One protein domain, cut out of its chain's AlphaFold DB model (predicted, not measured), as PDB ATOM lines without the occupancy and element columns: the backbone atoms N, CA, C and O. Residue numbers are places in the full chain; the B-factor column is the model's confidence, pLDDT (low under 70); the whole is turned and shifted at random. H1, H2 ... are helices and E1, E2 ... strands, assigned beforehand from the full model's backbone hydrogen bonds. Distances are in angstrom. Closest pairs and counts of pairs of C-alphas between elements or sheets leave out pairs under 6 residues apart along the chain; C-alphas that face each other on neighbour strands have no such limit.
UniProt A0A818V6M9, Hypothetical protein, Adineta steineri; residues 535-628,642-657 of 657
ATOM      1  N   VAL A 535     242.700 253.310 216.559       94.19
ATOM      2  CA  VAL A 535     242.023 252.173 215.933       94.19
ATOM      3  C   VAL A 535     240.561 252.204 216.353       94.19
ATOM      4  O   VAL A 535     240.260 252.390 217.529       94.19
ATOM      5  N   ASN A 536     239.660 252.026 215.393       92.31
ATOM      6  CA  ASN A 536     238.230 251.850 215.640       92.31
ATOM      7  C   ASN A 536     237.737 250.557 214.967       92.31
ATOM      8  O   ASN A 536     238.527 249.790 214.426       92.31
ATOM      9  N   ALA A 537     236.425 250.307 214.971       90.38
ATOM     10  CA  ALA A 537     235.854 249.064 214.447       90.38
ATOM     11  C   ALA A 537     236.148 248.807 212.957       90.38
ATOM     12  O   ALA A 537     236.152 247.656 212.514       90.38
ATOM     13  N   LYS A 538     236.344 249.866 212.163       90.81
ATOM     14  CA  LYS A 538     236.454 249.795 210.699       90.81
ATOM     15  C   LYS A 538     237.866 250.108 210.205       90.81
ATOM     16  O   LYS A 538     238.316 249.495 209.233       90.81
ATOM     17  N   THR A 539     238.560 251.043 210.849       93.19
ATOM     18  CA  THR A 539     239.792 251.639 210.329       93.19
ATOM     19  C   THR A 539     240.891 251.795 211.380       93.19
ATOM     20  O   THR A 539     240.640 251.982 212.571       93.19
ATOM     21  N   ILE A 540     242.132 251.753 210.896       94.88
ATOM     22  CA  ILE A 540     243.335 252.256 211.554       94.88
ATOM     23  C   ILE A 540     243.619 253.629 210.947       94.88
ATOM     24  O   ILE A 540     243.689 253.764 209.724       94.88
ATOM     25  N   ASN A 541     243.740 254.643 211.795       95.56
ATOM     26  CA  ASN A 541     243.806 256.040 211.376       95.56
ATOM     27  C   ASN A 541     245.125 256.615 211.866       95.56
ATOM     28  O   ASN A 541     245.352 256.693 213.075       95.56
ATOM     29  N   PHE A 542     245.996 256.976 210.933       96.19
ATOM     30  CA  PHE A 542     247.345 257.436 211.226       96.19
ATOM     31  C   PHE A 542     247.405 258.951 211.109       96.19
ATOM     32  O   PHE A 542     247.106 259.494 210.052       96.19
ATOM     33  N   LEU A 543     247.826 259.620 212.178       96.88
ATOM     34  CA  LEU A 543     248.276 261.003 212.121       96.88
ATOM     35  C   LEU A 543     249.734 260.998 211.661       96.88
ATOM     36  O   LEU A 543     250.593 260.392 212.312       96.88
ATOM     37  N   VAL A 544     250.003 261.651 210.536       96.50
ATOM     38  CA  VAL A 544     251.292 261.581 209.849       96.50
ATOM     39  C   VAL A 544     251.818 262.962 209.483       96.50
ATOM     40  O   VAL A 544     251.052 263.911 209.313       96.50
ATOM     41  N   GLN A 545     253.135 263.040 209.333       96.38
ATOM     42  CA  GLN A 545     253.822 264.098 208.605       96.38
ATOM     43  C   GLN A 545     254.192 263.557 207.222       96.38
ATOM     44  O   GLN A 545     254.780 262.477 207.103       96.38
ATOM     45  N   MET A 546     253.810 264.294 206.192       96.75
ATOM     46  CA  MET A 546     254.080 263.991 204.792       96.75
ATOM     47  C   MET A 546     255.467 264.513 204.390       96.75
ATOM     48  O   MET A 546     256.009 265.402 205.042       96.75
ATOM     49  N   ASN A 547     256.022 264.015 203.282       96.00
ATOM     50  CA  ASN A 547     257.337 264.433 202.764       96.00
ATOM     51  C   ASN A 547     257.436 265.933 202.413       96.00
ATOM     52  O   ASN A 547     258.532 266.488 202.358       96.00
ATOM     53  N   ASP A 548     256.308 266.601 202.161       95.88
ATOM     54  CA  ASP A 548     256.237 268.053 201.955       95.88
ATOM     55  C   ASP A 548     256.126 268.842 203.275       95.88
ATOM     56  O   ASP A 548     255.833 270.037 203.268       95.88
ATOM     57  N   SER A 549     256.365 268.173 204.410       95.38
ATOM     58  CA  SER A 549     256.205 268.680 205.775       95.38
ATOM     59  C   SER A 549     254.769 269.033 206.179       95.38
ATOM     60  O   SER A 549     254.570 269.519 207.292       95.38
ATOM     61  N   SER A 550     253.763 268.779 205.333       96.50
ATOM     62  CA  SER A 550     252.363 268.934 205.727       96.50
ATOM     63  C   SER A 550     251.934 267.828 206.692       96.50
ATOM     64  O   SER A 550     252.497 266.731 206.715       96.50
ATOM     65  N   TYR A 551     250.911 268.107 207.499       97.44
ATOM     66  CA  TYR A 551     250.306 267.106 208.371       97.44
ATOM     67  C   TYR A 551     249.016 266.588 207.759       97.44
ATOM     68  O   TYR A 551     248.223 267.351 207.205       97.44
ATOM     69  N   ALA A 552     248.787 265.288 207.882       97.25
ATOM     70  CA  ALA A 552     247.601 264.646 207.341       97.25
ATOM     71  C   ALA A 552     247.123 263.504 208.236       97.25
ATOM     72  O   ALA A 552     247.844 263.013 209.109       97.25
ATOM     73  N   VAL A 553     245.895 263.063 207.984       97.12
ATOM     74  CA  VAL A 553     245.372 261.804 208.507       97.12
ATOM     75  C   VAL A 553     245.191 260.823 207.361       97.12
ATOM     76  O   VAL A 553     244.529 261.127 206.367       97.12
ATOM     77  N   VAL A 554     245.790 259.644 207.510       95.50
ATOM     78  CA  VAL A 554     245.706 258.540 206.555       95.50
ATOM     79  C   VAL A 554     244.792 257.462 207.120       95.50
ATOM     80  O   VAL A 554     245.026 256.931 208.208       95.50
ATOM     81  N   PHE A 555     243.754 257.119 206.365       93.94
ATOM     82  CA  PHE A 555     242.745 256.143 206.763       93.94
ATOM     83  C   PHE A 555     243.012 254.791 206.103       93.94
ATOM     84  O   PHE A 555     243.076 254.694 204.878       93.94
ATOM     85  N   CYS A 556     243.127 253.732 206.905       91.88
ATOM     86  CA  CYS A 556     243.356 252.373 206.424       91.88
ATOM     87  C   CYS A 556     242.286 251.417 206.960       91.88
ATOM     88  O   CYS A 556     242.097 251.298 208.167       91.88
ATOM     89  N   SER A 557     241.576 250.713 206.079       89.69
ATOM     90  CA  SER A 557     240.600 249.691 206.488       89.69
ATOM     91  C   SER A 557     241.298 248.500 207.145       89.69
ATOM     92  O   SER A 557     242.219 247.926 206.564       89.69
ATOM     93  N   ILE A 558     240.798 248.052 208.304       85.50
ATOM     94  CA  ILE A 558     241.349 246.891 209.029       85.50
ATOM     95  C   ILE A 558     241.317 245.624 208.165       85.50
ATOM     96  O   ILE A 558     242.219 244.791 208.246       85.50
ATOM     97  N   LYS A 559     240.293 245.474 207.314       83.06
ATOM     98  CA  LYS A 559     240.171 244.324 206.400       83.06
ATOM     99  C   LYS A 559     241.221 244.358 205.292       83.06
ATOM    100  O   LYS A 559     241.701 243.310 204.872       83.06
ATOM    101  N   ASN A 560     241.584 245.560 204.854       73.94
ATOM    102  CA  ASN A 560     242.472 245.761 203.715       73.94
ATOM    103  C   ASN A 560     243.938 245.822 204.130       73.94
ATOM    104  O   ASN A 560     244.797 245.789 203.260       73.94
ATOM    105  N   CYS A 561     244.246 245.807 205.435       67.75
ATOM    106  CA  CYS A 561     245.614 245.667 205.928       67.75
ATOM    107  C   CYS A 561     246.353 244.438 205.380       67.75
ATOM    108  O   CYS A 561     247.559 244.405 205.529       67.75
ATOM    109  N   ASN A 562     245.697 243.477 204.724       66.88
ATOM    110  CA  ASN A 562     246.352 242.325 204.093       66.88
ATOM    111  C   ASN A 562     246.408 242.376 202.556       66.88
ATOM    112  O   ASN A 562     247.038 241.509 201.954       66.88
ATOM    113  N   SER A 563     245.706 243.303 201.907       68.88
ATOM    114  CA  SER A 563     245.515 243.287 200.453       68.88
ATOM    115  C   SER A 563     246.342 244.374 199.787       68.88
ATOM    116  O   SER A 563     246.167 245.533 200.128       68.88
ATOM    117  N   ASN A 564     247.130 244.035 198.763       62.38
ATOM    118  CA  ASN A 564     247.876 245.009 197.947       62.38
ATOM    119  C   ASN A 564     246.987 246.096 197.294       62.38
ATOM    120  O   ASN A 564     247.501 247.106 196.825       62.38
ATOM    121  N   GLU A 565     245.663 245.920 197.277       63.16
ATOM    122  CA  GLU A 565     244.674 246.912 196.841       63.16
ATOM    123  C   GLU A 565     244.337 247.919 197.956       63.16
ATOM    124  O   GLU A 565     243.184 248.085 198.368       63.16
ATOM    125  N   TYR A 566     245.353 248.600 198.481       64.94
ATOM    126  CA  TYR A 566     245.133 249.646 199.473       64.94
ATOM    127  C   TYR A 566     244.520 250.878 198.816       64.94
ATOM    128  O   TYR A 566     245.156 251.580 198.035       64.94
ATOM    129  N   ARG A 567     243.273 251.171 199.185       65.75
ATOM    130  CA  ARG A 567     242.706 252.509 199.036       65.75
ATOM    131  C   ARG A 567     242.798 253.202 200.381       65.75
ATOM    132  O   ARG A 567     242.029 252.884 201.287       65.75
ATOM    133  N   SER A 568     243.758 254.106 200.507       78.19
ATOM    134  CA  SER A 568     243.812 255.039 201.620       78.19
ATOM    135  C   SER A 568     243.199 256.360 201.210       78.19
ATOM    136  O   SER A 568     243.543 256.907 200.162       78.19
ATOM    137  N   THR A 569     242.324 256.886 202.055       85.94
ATOM    138  CA  THR A 569     241.953 258.296 201.973       85.94
ATOM    139  C   THR A 569     242.962 259.091 202.787       85.94
ATOM    140  O   THR A 569     243.384 258.644 203.857       85.94
ATOM    141  N   VAL A 570     243.373 260.243 202.264       90.62
ATOM    142  CA  VAL A 570     244.280 261.172 202.937       90.62
ATOM    143  C   VAL A 570     243.544 262.492 203.091       90.62
ATOM    144  O   VAL A 570     243.038 263.030 202.108       90.62
ATOM    145  N   VAL A 571     243.479 263.003 204.316       92.50
ATOM    146  CA  VAL A 571     242.906 264.319 204.616       92.50
ATOM    147  C   VAL A 571     244.007 265.188 205.210       92.50
ATOM    148  O   VAL A 571     244.479 264.928 206.316       92.50
ATOM    149  N   THR A 572     244.437 266.207 204.466       94.31
ATOM    150  CA  THR A 572     245.441 267.178 204.923       94.31
ATOM    151  C   THR A 572     244.846 268.092 205.993       94.31
ATOM    152  O   THR A 572     243.736 268.607 205.844       94.31
ATOM    153  N   LEU A 573     245.589 268.307 207.076       92.94
ATOM    154  CA  LEU A 573     245.201 269.188 208.167       92.94
ATOM    155  C   LEU A 573     245.570 270.630 207.822       92.94
ATOM    156  O   LEU A 573     246.743 270.984 207.707       92.94
ATOM    157  N   LEU A 574     244.555 271.474 207.663       90.06
ATOM    158  CA  LEU A 574     244.758 272.889 207.376       90.06
ATOM    159  C   LEU A 574     245.337 273.594 208.607       90.06
ATOM    160  O   LEU A 574     244.798 273.469 209.703       90.06
ATOM    161  N   HIS A 575     246.411 274.360 208.400       90.44
ATOM    162  CA  HIS A 575     247.084 275.181 209.419       90.44
ATOM    163  C   HIS A 575     247.748 274.427 210.579       90.44
ATOM    164  O   HIS A 575     248.249 275.085 211.483       90.44
ATOM    165  N   ALA A 576     247.800 273.094 210.546       94.19
ATOM    166  CA  ALA A 576     248.509 272.315 211.556       94.19
ATOM    167  C   ALA A 576     250.018 272.629 211.543       94.19
ATOM    168  O   ALA A 576     250.628 272.743 210.476       94.19
ATOM    169  N   GLN A 577     250.614 272.750 212.726       94.00
ATOM    170  CA  GLN A 577     252.041 273.009 212.925       94.00
ATOM    171  C   GLN A 577     252.749 271.858 213.632       94.00
ATOM    172  O   GLN A 577     253.868 271.510 213.247       94.00
ATOM    173  N   GLN A 578     252.132 271.264 214.655       93.75
ATOM    174  CA  GLN A 578     252.721 270.152 215.396       93.75
ATOM    175  C   GLN A 578     251.642 269.315 216.108       93.75
ATOM    176  O   GLN A 578     251.657 269.182 217.337       93.75
ATOM    177  N   PRO A 579     250.699 268.718 215.355       91.50
ATOM    178  CA  PRO A 579     249.642 267.913 215.942       91.50
ATOM    179  C   PRO A 579     250.246 266.724 216.692       91.50
ATOM    180  O   PRO A 579     251.166 266.071 216.201       91.50
ATOM    181  N   LEU A 580     249.735 266.438 217.889       89.88
ATOM    182  CA  LEU A 580     250.313 265.425 218.778       89.88
ATOM    183  C   LEU A 580     249.491 264.145 218.848       89.88
ATOM    184  O   LEU A 580     250.051 263.053 218.903       89.88
ATOM    185  N   THR A 581     248.166 264.264 218.896       92.31
ATOM    186  CA  THR A 581     247.284 263.117 219.152       92.31
ATOM    187  C   THR A 581     246.073 263.140 218.241       92.31
ATOM    188  O   THR A 581     245.582 264.199 217.858       92.31
ATOM    189  N   ILE A 582     245.594 261.944 217.905       94.88
ATOM    190  CA  ILE A 582     244.349 261.718 217.172       94.88
ATOM    191  C   ILE A 582     243.444 260.809 218.000       94.88
ATOM    192  O   ILE A 582     243.885 259.774 218.501       94.88
ATOM    193  N   CYS A 583     242.175 261.186 218.113       94.75
ATOM    194  CA  CYS A 583     241.127 260.424 218.780       94.75
ATOM    195  C   CYS A 583     239.954 260.225 217.815       94.75
ATOM    196  O   CYS A 583     239.560 261.160 217.122       94.75
ATOM    197  N   SER A 584     239.398 259.015 217.749       94.81
ATOM    198  CA  SER A 584     238.220 258.726 216.925       94.81
ATOM    199  C   SER A 584     236.971 258.602 217.782       94.81
ATOM    200  O   SER A 584     236.966 257.848 218.754       94.81
ATOM    201  N   THR A 585     235.896 259.243 217.343       93.56
ATOM    202  CA  THR A 585     234.593 259.244 218.004       93.56
ATOM    203  C   THR A 585     233.526 258.807 217.014       93.56
ATOM    204  O   THR A 585     233.500 259.277 215.878       93.56
ATOM    205  N   TYR A 586     232.625 257.922 217.433       92.56
ATOM    206  CA  TYR A 586     231.470 257.551 216.626       92.56
ATOM    207  C   TYR A 586     230.261 258.431 216.965       92.56
ATOM    208  O   TYR A 586     229.776 258.436 218.099       92.56
ATOM    209  N   VAL A 587     229.768 259.166 215.968       91.00
ATOM    210  CA  VAL A 587     228.605 260.047 216.084       91.00
ATOM    211  C   VAL A 587     227.393 259.329 215.504       91.00
ATOM    212  O   VAL A 587     227.178 259.296 214.291       91.00
ATOM    213  N   ARG A 588     226.591 258.722 216.385       89.19
ATOM    214  CA  ARG A 588     225.443 257.873 216.042       89.19
ATOM    215  C   ARG A 588     224.384 258.629 215.249       89.19
ATOM    216  O   ARG A 588     223.830 258.058 214.318       89.19
ATOM    217  N   CYS A 589     224.115 259.895 215.578       83.88
ATOM    218  CA  CYS A 589     223.105 260.685 214.863       83.88
ATOM    219  C   CYS A 589     223.481 260.962 213.396       83.88
ATOM    220  O   CYS A 589     222.605 261.269 212.592       83.88
ATOM    221  N   GLN A 590     224.761 260.819 213.040       87.00
ATOM    222  CA  GLN A 590     225.267 260.982 211.676       87.00
ATOM    223  C   GLN A 590     225.706 259.659 211.033       87.00
ATOM    224  O   GLN A 590     226.059 259.672 209.859       87.00
ATOM    225  N   ASP A 591     225.706 258.545 211.781       90.56
ATOM    226  CA  ASP A 591     226.267 257.245 211.367       90.56
ATOM    227  C   ASP A 591     227.696 257.377 210.798       90.56
ATOM    228  O   ASP A 591     228.069 256.796 209.775       90.56
ATOM    229  N   LYS A 592     228.514 258.218 211.443       92.06
ATOM    230  CA  LYS A 592     229.853 258.581 210.961       92.06
ATOM    231  C   LYS A 592     230.876 258.621 212.087       92.06
ATOM    232  O   LYS A 592     230.560 258.911 213.239       92.06
ATOM    233  N   TYR A 593     232.126 258.342 211.729       93.75
ATOM    234  CA  TYR A 593     233.268 258.592 212.602       93.75
ATOM    235  C   TYR A 593     233.780 260.014 212.382       93.75
ATOM    236  O   TYR A 593     234.039 260.404 211.245       93.75
ATOM    237  N   ILE A 594     233.948 260.747 213.479       94.94
ATOM    238  CA  ILE A 594     234.654 262.026 213.522       94.94
ATOM    239  C   ILE A 594     235.995 261.799 214.211       94.94
ATOM    240  O   ILE A 594     236.084 261.109 215.230       94.94
ATOM    241  N   PHE A 595     237.042 262.381 213.649       95.50
ATOM    242  CA  PHE A 595     238.396 262.319 214.164       95.50
ATOM    243  C   PHE A 595     238.782 263.690 214.695       95.50
ATOM    244  O   PHE A 595     238.720 264.684 213.976       95.50
ATOM    245  N   TYR A 596     239.178 263.716 215.959       95.56
ATOM    246  CA  TYR A 596     239.655 264.901 216.648       95.56
ATOM    247  C   TYR A 596     241.177 264.850 216.707       95.56
ATOM    248  O   TYR A 596     241.735 263.853 217.173       95.56
ATOM    249  N   ILE A 597     241.842 265.897 216.224       95.94
ATOM    250  CA  ILE A 597     243.301 266.010 216.212       95.94
ATOM    251  C   ILE A 597     243.692 267.201 217.067       95.94
ATOM    252  O   ILE A 597     243.282 268.327 216.792       95.94
ATOM    253  N   ASN A 598     244.476 266.938 218.104       94.44
ATOM    254  CA  ASN A 598     244.974 267.969 218.998       94.44
ATOM    255  C   ASN A 598     246.295 268.543 218.472       94.44
ATOM    256  O   ASN A 598     247.276 267.797 218.372       94.44
ATOM    257  N   ASP A 599     246.325 269.846 218.198       93.88
ATOM    258  CA  ASP A 599     247.524 270.618 217.882       93.88
ATOM    259  C   ASP A 599     247.758 271.716 218.936       93.88
ATOM    260  O   ASP A 599     247.374 272.877 218.751       93.88
ATOM    261  N   PRO A 600     248.400 271.367 220.067       87.94
ATOM    262  CA  PRO A 600     248.635 272.315 221.150       87.94
ATOM    263  C   PRO A 600     249.689 273.374 220.808       87.94
ATOM    264  O   PRO A 600     249.864 274.309 221.577       87.94
ATOM    265  N   SER A 601     250.414 273.252 219.688       87.75
ATOM    266  CA  SER A 601     251.420 274.254 219.297       87.75
ATOM    267  C   SER A 601     250.806 275.586 218.860       87.75
ATOM    268  O   SER A 601     251.463 276.624 218.897       87.75
ATOM    269  N   ILE A 602     249.534 275.545 218.468       90.06
ATOM    270  CA  ILE A 602     248.759 276.677 217.959       90.06
ATOM    271  C   ILE A 602     247.391 276.784 218.638       90.06
ATOM    272  O   ILE A 602     246.530 277.525 218.168       90.06
ATOM    273  N   ASP A 603     247.190 276.045 219.729       92.44
ATOM    274  CA  ASP A 603     245.928 275.953 220.457       92.44
ATOM    275  C   ASP A 603     244.744 275.571 219.552       92.44
ATOM    276  O   ASP A 603     243.671 276.161 219.663       92.44
ATOM    277  N   ILE A 604     244.916 274.616 218.626       91.88
ATOM    278  CA  ILE A 604     243.846 274.183 217.713       91.88
ATOM    279  C   ILE A 604     243.450 272.727 217.963       91.88
ATOM    280  O   ILE A 604     244.273 271.813 217.972       91.88
ATOM    281  N   LEU A 605     242.141 272.496 218.064       93.75
ATOM    282  CA  LEU A 605     241.522 271.184 217.936       93.75
ATOM    283  C   LEU A 605     240.882 271.065 216.547       93.75
ATOM    284  O   LEU A 605     239.871 271.710 216.254       93.75
ATOM    285  N   HIS A 606     241.459 270.226 215.693       94.62
ATOM    286  CA  HIS A 606     240.908 269.921 214.376       94.62
ATOM    287  C   HIS A 606     239.842 268.827 214.500       94.62
ATOM    288  O   HIS A 606     240.010 267.876 215.264       94.62
ATOM    289  N   ALA A 607     238.776 268.931 213.713       94.56
ATOM    290  CA  ALA A 607     237.765 267.897 213.552       94.56
ATOM    291  C   ALA A 607     237.605 267.571 212.066       94.56
ATOM    292  O   ALA A 607     237.342 268.452 211.244       94.56
ATOM    293  N   ILE A 608     237.759 266.298 211.718       94.94
ATOM    294  CA  ILE A 608     237.649 265.802 210.343       94.94
ATOM    295  C   ILE A 608     236.772 264.548 210.306       94.94
ATOM    296  O   ILE A 608     236.640 263.855 211.315       94.94
ATOM    297  N   ASP A 609     236.199 264.224 209.153       93.88
ATOM    298  CA  ASP A 609     235.716 262.874 208.861       93.88
ATOM    299  C   ASP A 609     236.627 262.209 207.814       93.88
ATOM    300  O   ASP A 609     237.695 262.726 207.477       93.88
ATOM    301  N   ILE A 610     236.257 261.015 207.348       91.50
ATOM    302  CA  ILE A 610     237.067 260.275 206.372       91.50
ATOM    303  C   ILE A 610     237.115 260.949 204.992       91.50
ATOM    304  O   ILE A 610     238.009 260.651 204.208       91.50
ATOM    305  N   GLU A 611     236.163 261.827 204.679       90.31
ATOM    306  CA  GLU A 611     236.003 262.452 203.363       90.31
ATOM    307  C   GLU A 611     236.413 263.929 203.370       90.31
ATOM    308  O   GLU A 611     236.882 264.442 202.357       90.31
ATOM    309  N   ASN A 612     236.223 264.621 204.491       90.19
ATOM    310  CA  ASN A 612     236.233 266.069 204.566       90.19
ATOM    311  C   ASN A 612     236.899 266.569 205.844       90.19
ATOM    312  O   ASN A 612     236.721 266.049 206.949       90.19
ATOM    313  N   TYR A 613     237.586 267.693 205.691       90.81
ATOM    314  CA  TYR A 613     237.937 268.544 206.812       90.81
ATOM    315  C   TYR A 613     236.671 269.273 207.286       90.81
ATOM    316  O   TYR A 613     236.084 270.032 206.514       90.81
ATOM    317  N   LEU A 614     236.223 269.028 208.521       88.75
ATOM    318  CA  LEU A 614     234.954 269.579 209.004       88.75
ATOM    319  C   LEU A 614     235.152 270.989 209.557       88.75
ATOM    320  O   LEU A 614     234.530 271.932 209.071       88.75
ATOM    321  N   TYR A 615     236.004 271.135 210.575       87.62
ATOM    322  CA  TYR A 615     236.277 272.423 211.210       87.62
ATOM    323  C   TYR A 615     237.550 272.396 212.071       87.62
ATOM    324  O   TYR A 615     238.139 271.348 212.332       87.62
ATOM    325  N   ALA A 616     237.966 273.581 212.517       89.94
ATOM    326  CA  ALA A 616     239.016 273.796 213.505       89.94
ATOM    327  C   ALA A 616     238.457 274.688 214.615       89.94
ATOM    328  O   ALA A 616     237.726 275.632 214.316       89.94
ATOM    329  N   SER A 617     238.789 274.414 215.873       88.44
ATOM    330  CA  SER A 617     238.406 275.265 217.003       88.44
ATOM    331  C   SER A 617     239.635 275.650 217.811       88.44
ATOM    332  O   SER A 617     240.513 274.814 218.012       88.44
ATOM    333  N   GLN A 618     239.701 276.903 218.266       90.94
ATOM    334  CA  GLN A 618     240.807 277.388 219.082       90.94
ATOM    335  C   GLN A 618     240.625 276.916 220.533       90.94
ATOM    336  O   GLN A 618     239.919 277.540 221.326       90.94
ATOM    337  N   ILE A 619     241.223 275.773 220.861       88.44
ATOM    338  CA  ILE A 619     241.223 275.164 222.187       88.44
ATOM    339  C   ILE A 619     242.638 274.678 222.484       88.44
ATOM    340  O   ILE A 619     243.150 273.790 221.802       88.44
ATOM    341  N   LEU A 620     243.229 275.169 223.572       87.69
ATOM    342  CA  LEU A 620     244.425 274.557 224.143       87.69
ATOM    343  C   LEU A 620     244.034 273.273 224.886       87.69
ATOM    344  O   LEU A 620     243.675 273.293 226.070       87.69
ATOM    345  N   ALA A 621     244.068 272.156 224.164       89.19
ATOM    346  CA  ALA A 621     243.884 270.831 224.728       89.19
ATOM    347  C   ALA A 621     245.247 270.179 225.006       89.19
ATOM    348  O   ALA A 621     246.117 270.109 224.147       89.19
ATOM    349  N   HIS A 622     245.429 269.646 226.211       86.38
ATOM    350  CA  HIS A 622     246.602 268.840 226.567       86.38
ATOM    351  C   HIS A 622     246.421 267.382 226.179       86.38
ATOM    352  O   HIS A 622     247.355 266.724 225.733       86.38
ATOM    353  N   ALA A 623     245.200 266.875 226.337       88.69
ATOM    354  CA  ALA A 623     244.854 265.505 226.011       88.69
ATOM    355  C   ALA A 623     243.388 265.403 225.590       88.69
ATOM    356  O   ALA A 623     242.526 266.125 226.099       88.69
ATOM    357  N   ILE A 624     243.110 264.462 224.693       91.75
ATOM    358  CA  ILE A 624     241.765 264.138 224.217       91.75
ATOM    359  C   ILE A 624     241.526 262.632 224.334       91.75
ATOM    360  O   ILE A 624     242.417 261.831 224.064       91.75
ATOM    361  N   CYS A 625     240.328 262.238 224.759       92.12
ATOM    362  CA  CYS A 625     239.933 260.836 224.913       92.12
ATOM    363  C   CYS A 625     238.439 260.690 224.623       92.12
ATOM    364  O   CYS A 625     237.656 261.572 224.964       92.12
ATOM    365  N   TYR A 626     238.033 259.584 224.004       91.62
ATOM    366  CA  TYR A 626     236.628 259.282 223.745       91.62
ATOM    367  C   TYR A 626     236.155 258.132 224.635       91.62
ATOM    368  O   TYR A 626     236.754 257.057 224.648       91.62
ATOM    369  N   VAL A 627     235.060 258.352 225.364       89.50
ATOM    370  CA  VAL A 627     234.381 257.331 226.166       89.50
ATOM    371  C   VAL A 627     233.209 256.779 225.364       89.50
ATOM    372  O   VAL A 627     232.092 257.288 225.464       89.50
ATOM    373  N   GLU A 628     233.438 255.707 224.607       87.56
ATOM    374  CA  GLU A 628     232.414 255.101 223.741       87.56
ATOM    375  C   GLU A 628     231.135 254.732 224.504       87.56
ATOM    376  O   GLU A 628     230.036 255.082 224.083       87.56
ATOM    377  N   CYS A 642     236.883 268.963 230.420       88.25
ATOM    378  CA  CYS A 642     235.605 269.148 229.751       88.25
ATOM    379  C   CYS A 642     235.085 267.801 229.238       88.25
ATOM    380  O   CYS A 642     235.854 266.985 228.733       88.25
ATOM    381  N   SER A 643     233.774 267.582 229.344       88.94
ATOM    382  CA  SER A 643     233.074 266.439 228.746       88.94
ATOM    383  C   SER A 643     232.010 266.957 227.786       88.94
ATOM    384  O   SER A 643     231.187 267.794 228.166       88.94
ATOM    385  N   ILE A 644     232.033 266.469 226.548       88.94
ATOM    386  CA  ILE A 644     231.089 266.824 225.489       88.94
ATOM    387  C   ILE A 644     230.386 265.545 225.048       88.94
ATOM    388  O   ILE A 644     231.024 264.651 224.498       88.94
ATOM    389  N   ASN A 645     229.074 265.458 225.256       89.81
ATOM    390  CA  ASN A 645     228.273 264.384 224.684       89.81
ATOM    391  C   ASN A 645     228.158 264.615 223.174       89.81
ATOM    392  O   ASN A 645     227.596 265.622 222.736       89.81
ATOM    393  N   VAL A 646     228.710 263.699 222.384       88.12
ATOM    394  CA  VAL A 646     228.798 263.843 220.926       88.12
ATOM    395  C   VAL A 646     227.488 263.542 220.200       88.12
ATOM    396  O   VAL A 646     227.338 263.918 219.043       88.12
ATOM    397  N   ASN A 647     226.530 262.892 220.863       83.44
ATOM    398  CA  ASN A 647     225.269 262.473 220.246       83.44
ATOM    399  C   ASN A 647     224.048 263.259 220.724       83.44
ATOM    400  O   ASN A 647     222.940 263.004 220.256       83.44
ATOM    401  N   GLU A 648     224.220 264.240 221.609       85.00
ATOM    402  CA  GLU A 648     223.151 265.194 221.894       85.00
ATOM    403  C   GLU A 648     222.904 266.061 220.650       85.00
ATOM    404  O   GLU A 648     223.780 266.807 220.225       85.00
ATOM    405  N   GLU A 649     221.703 265.961 220.061       56.78
ATOM    406  CA  GLU A 649     221.303 266.487 218.733       56.78
ATOM    407  C   GLU A 649     221.582 267.984 218.475       56.78
ATOM    408  O   GLU A 649     221.436 268.463 217.352       56.78
ATOM    409  N   ASN A 650     222.001 268.742 219.488       57.00
ATOM    410  CA  ASN A 650     222.346 270.156 219.385       57.00
ATOM    411  C   ASN A 650     223.780 270.493 219.817       57.00
ATOM    412  O   ASN A 650     224.159 271.649 219.680       57.00
ATOM    413  N   SER A 651     224.576 269.554 220.334       55.72
ATOM    414  CA  SER A 651     225.877 269.885 220.918       55.72
ATOM    415  C   SER A 651     226.926 270.149 219.837       55.72
ATOM    416  O   SER A 651     227.420 271.257 219.741       55.72
ATOM    417  N   ILE A 652     227.235 269.207 218.947       54.25
ATOM    418  CA  ILE A 652     228.405 269.361 218.059       54.25
ATOM    419  C   ILE A 652     228.243 270.489 217.029       54.25
ATOM    420  O   ILE A 652     229.183 271.228 216.770       54.25
ATOM    421  N   LEU A 653     227.067 270.647 216.423       48.69
ATOM    422  CA  LEU A 653     226.900 271.620 215.334       48.69
ATOM    423  C   LEU A 653     226.579 273.043 215.812       48.69
ATOM    424  O   LEU A 653     226.801 273.982 215.048       48.69
ATOM    425  N   LYS A 654     226.055 273.219 217.037       54.12
ATOM    426  CA  LYS A 654     225.805 274.553 217.615       54.12
ATOM    427  C   LYS A 654     226.877 274.996 218.602       54.12
ATOM    428  O   LYS A 654     227.090 276.188 218.696       54.12
ATOM    429  N   ASN A 655     227.554 274.075 219.290       48.44
ATOM    430  CA  ASN A 655     228.598 274.420 220.263       48.44
ATOM    431  C   ASN A 655     229.987 274.620 219.630       48.44
ATOM    432  O   ASN A 655     230.977 274.767 220.335       48.44
ATOM    433  N   PHE A 656     230.110 274.526 218.307       49.09
ATOM    434  CA  PHE A 656     231.388 274.715 217.607       49.09
ATOM    435  C   PHE A 656     231.294 275.706 216.439       49.09
ATOM    436  O   PHE A 656     232.309 275.985 215.803       49.09
ATOM    437  N   ARG A 657     230.090 276.215 216.153       39.38
ATOM    438  CA  ARG A 657     229.880 277.439 215.373       39.38
ATOM    439  C   ARG A 657     229.848 278.607 216.337       39.38
ATOM    440  O   ARG A 657     230.324 279.680 215.920       39.38
TER     441      ARG A 657
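This is residues 535 to 628 and 642 to 657 of the 657 residues of the protein "Hypothetical protein" of Adineta steineri (UniProt A0A818V6M9). A strongly twisted sheet of four strands, E4 to E7, lies face to face with a smaller twisted sheet, E1 to E3, as a small sandwich whose strands cross at 34 degrees. Strand E8 covers E4 and E5 on the face of the larger sheet turned away from E1 to E3, and E9 and the four-residue helix H1 lie farther out on that side. The printed part has 110 residues and is mostly strand, with nine named strands, E1 to E9 in order, followed by H1. Both sheets are antiparallel, ordered E4 E5 E6 E7 and E1 E2 E3. The whole is compact, with a radius of gyration of the C-alphas of 14.1 A and spans of 41 by 32 by 21 A.

E4, residues 581 to 587, E5, residues 592 to 599, E6, residues 604 to 608, and E7, residues 613 to 618, form a meander, each strand the antiparallel neighbour of the one before. N 585 and O 594, 2.8 A apart, are within hydrogen-bond range in the hairpin E4 and E5. So are N 597 and O 606, at 2.9 A, between E5 and E6, and N 605 and O 617, at 2.8 A, between E6 and E7. E1, residues 539 to 546, E2, residues 551 to 557, and E3, residues 569 to 572, form a second meander. N 542 and O 554 are 2.9 A apart between E1 and E2, and N 553 and O 571 are 2.9 A apart between E2 and E3. E1 bends by 53 degrees at residue 543, and the closest C-alphas of E1 and E4 are those of Leu 543 and Ile 582, 6.4 A apart. For E3 and E7 they are those of Val 571 and Tyr 613, 6.9 A apart. E2 is apart from E4, E5, E6 and E7. E8, residues 623 to 627, pairs with no named strand; its closest C-alpha pair with E4 is Tyr 626 and Thr 585, 6.1 A. E9, residues 642 to 645, also pairs with no named strand and is near E8. H1, residues 651 to 654, is not on either sheet; it is too short for an O i to N i+4 pair, and 0 of its 1 O i to N i+3 pair is within range.

E5 measures 22.5 A from first to last C-alpha, E2 20.0 A, E1 19.7 A, E4 19.2 A and E7 15.4 A. E1 begins at C-alpha 539, (239.792, 251.639, 210.329), and H1 ends at C-alpha 654, (225.805, 274.553, 217.615).

The C-alphas farthest apart, of Asn 564 and Lys 654, are 41.8 A apart. Residues 629 to 641 are not printed, with 15.6 A between C-alphas 628 and 642. The link E2 to E3 is long. Confidence is under 70 at residues 561 to 567 and 649 to 657.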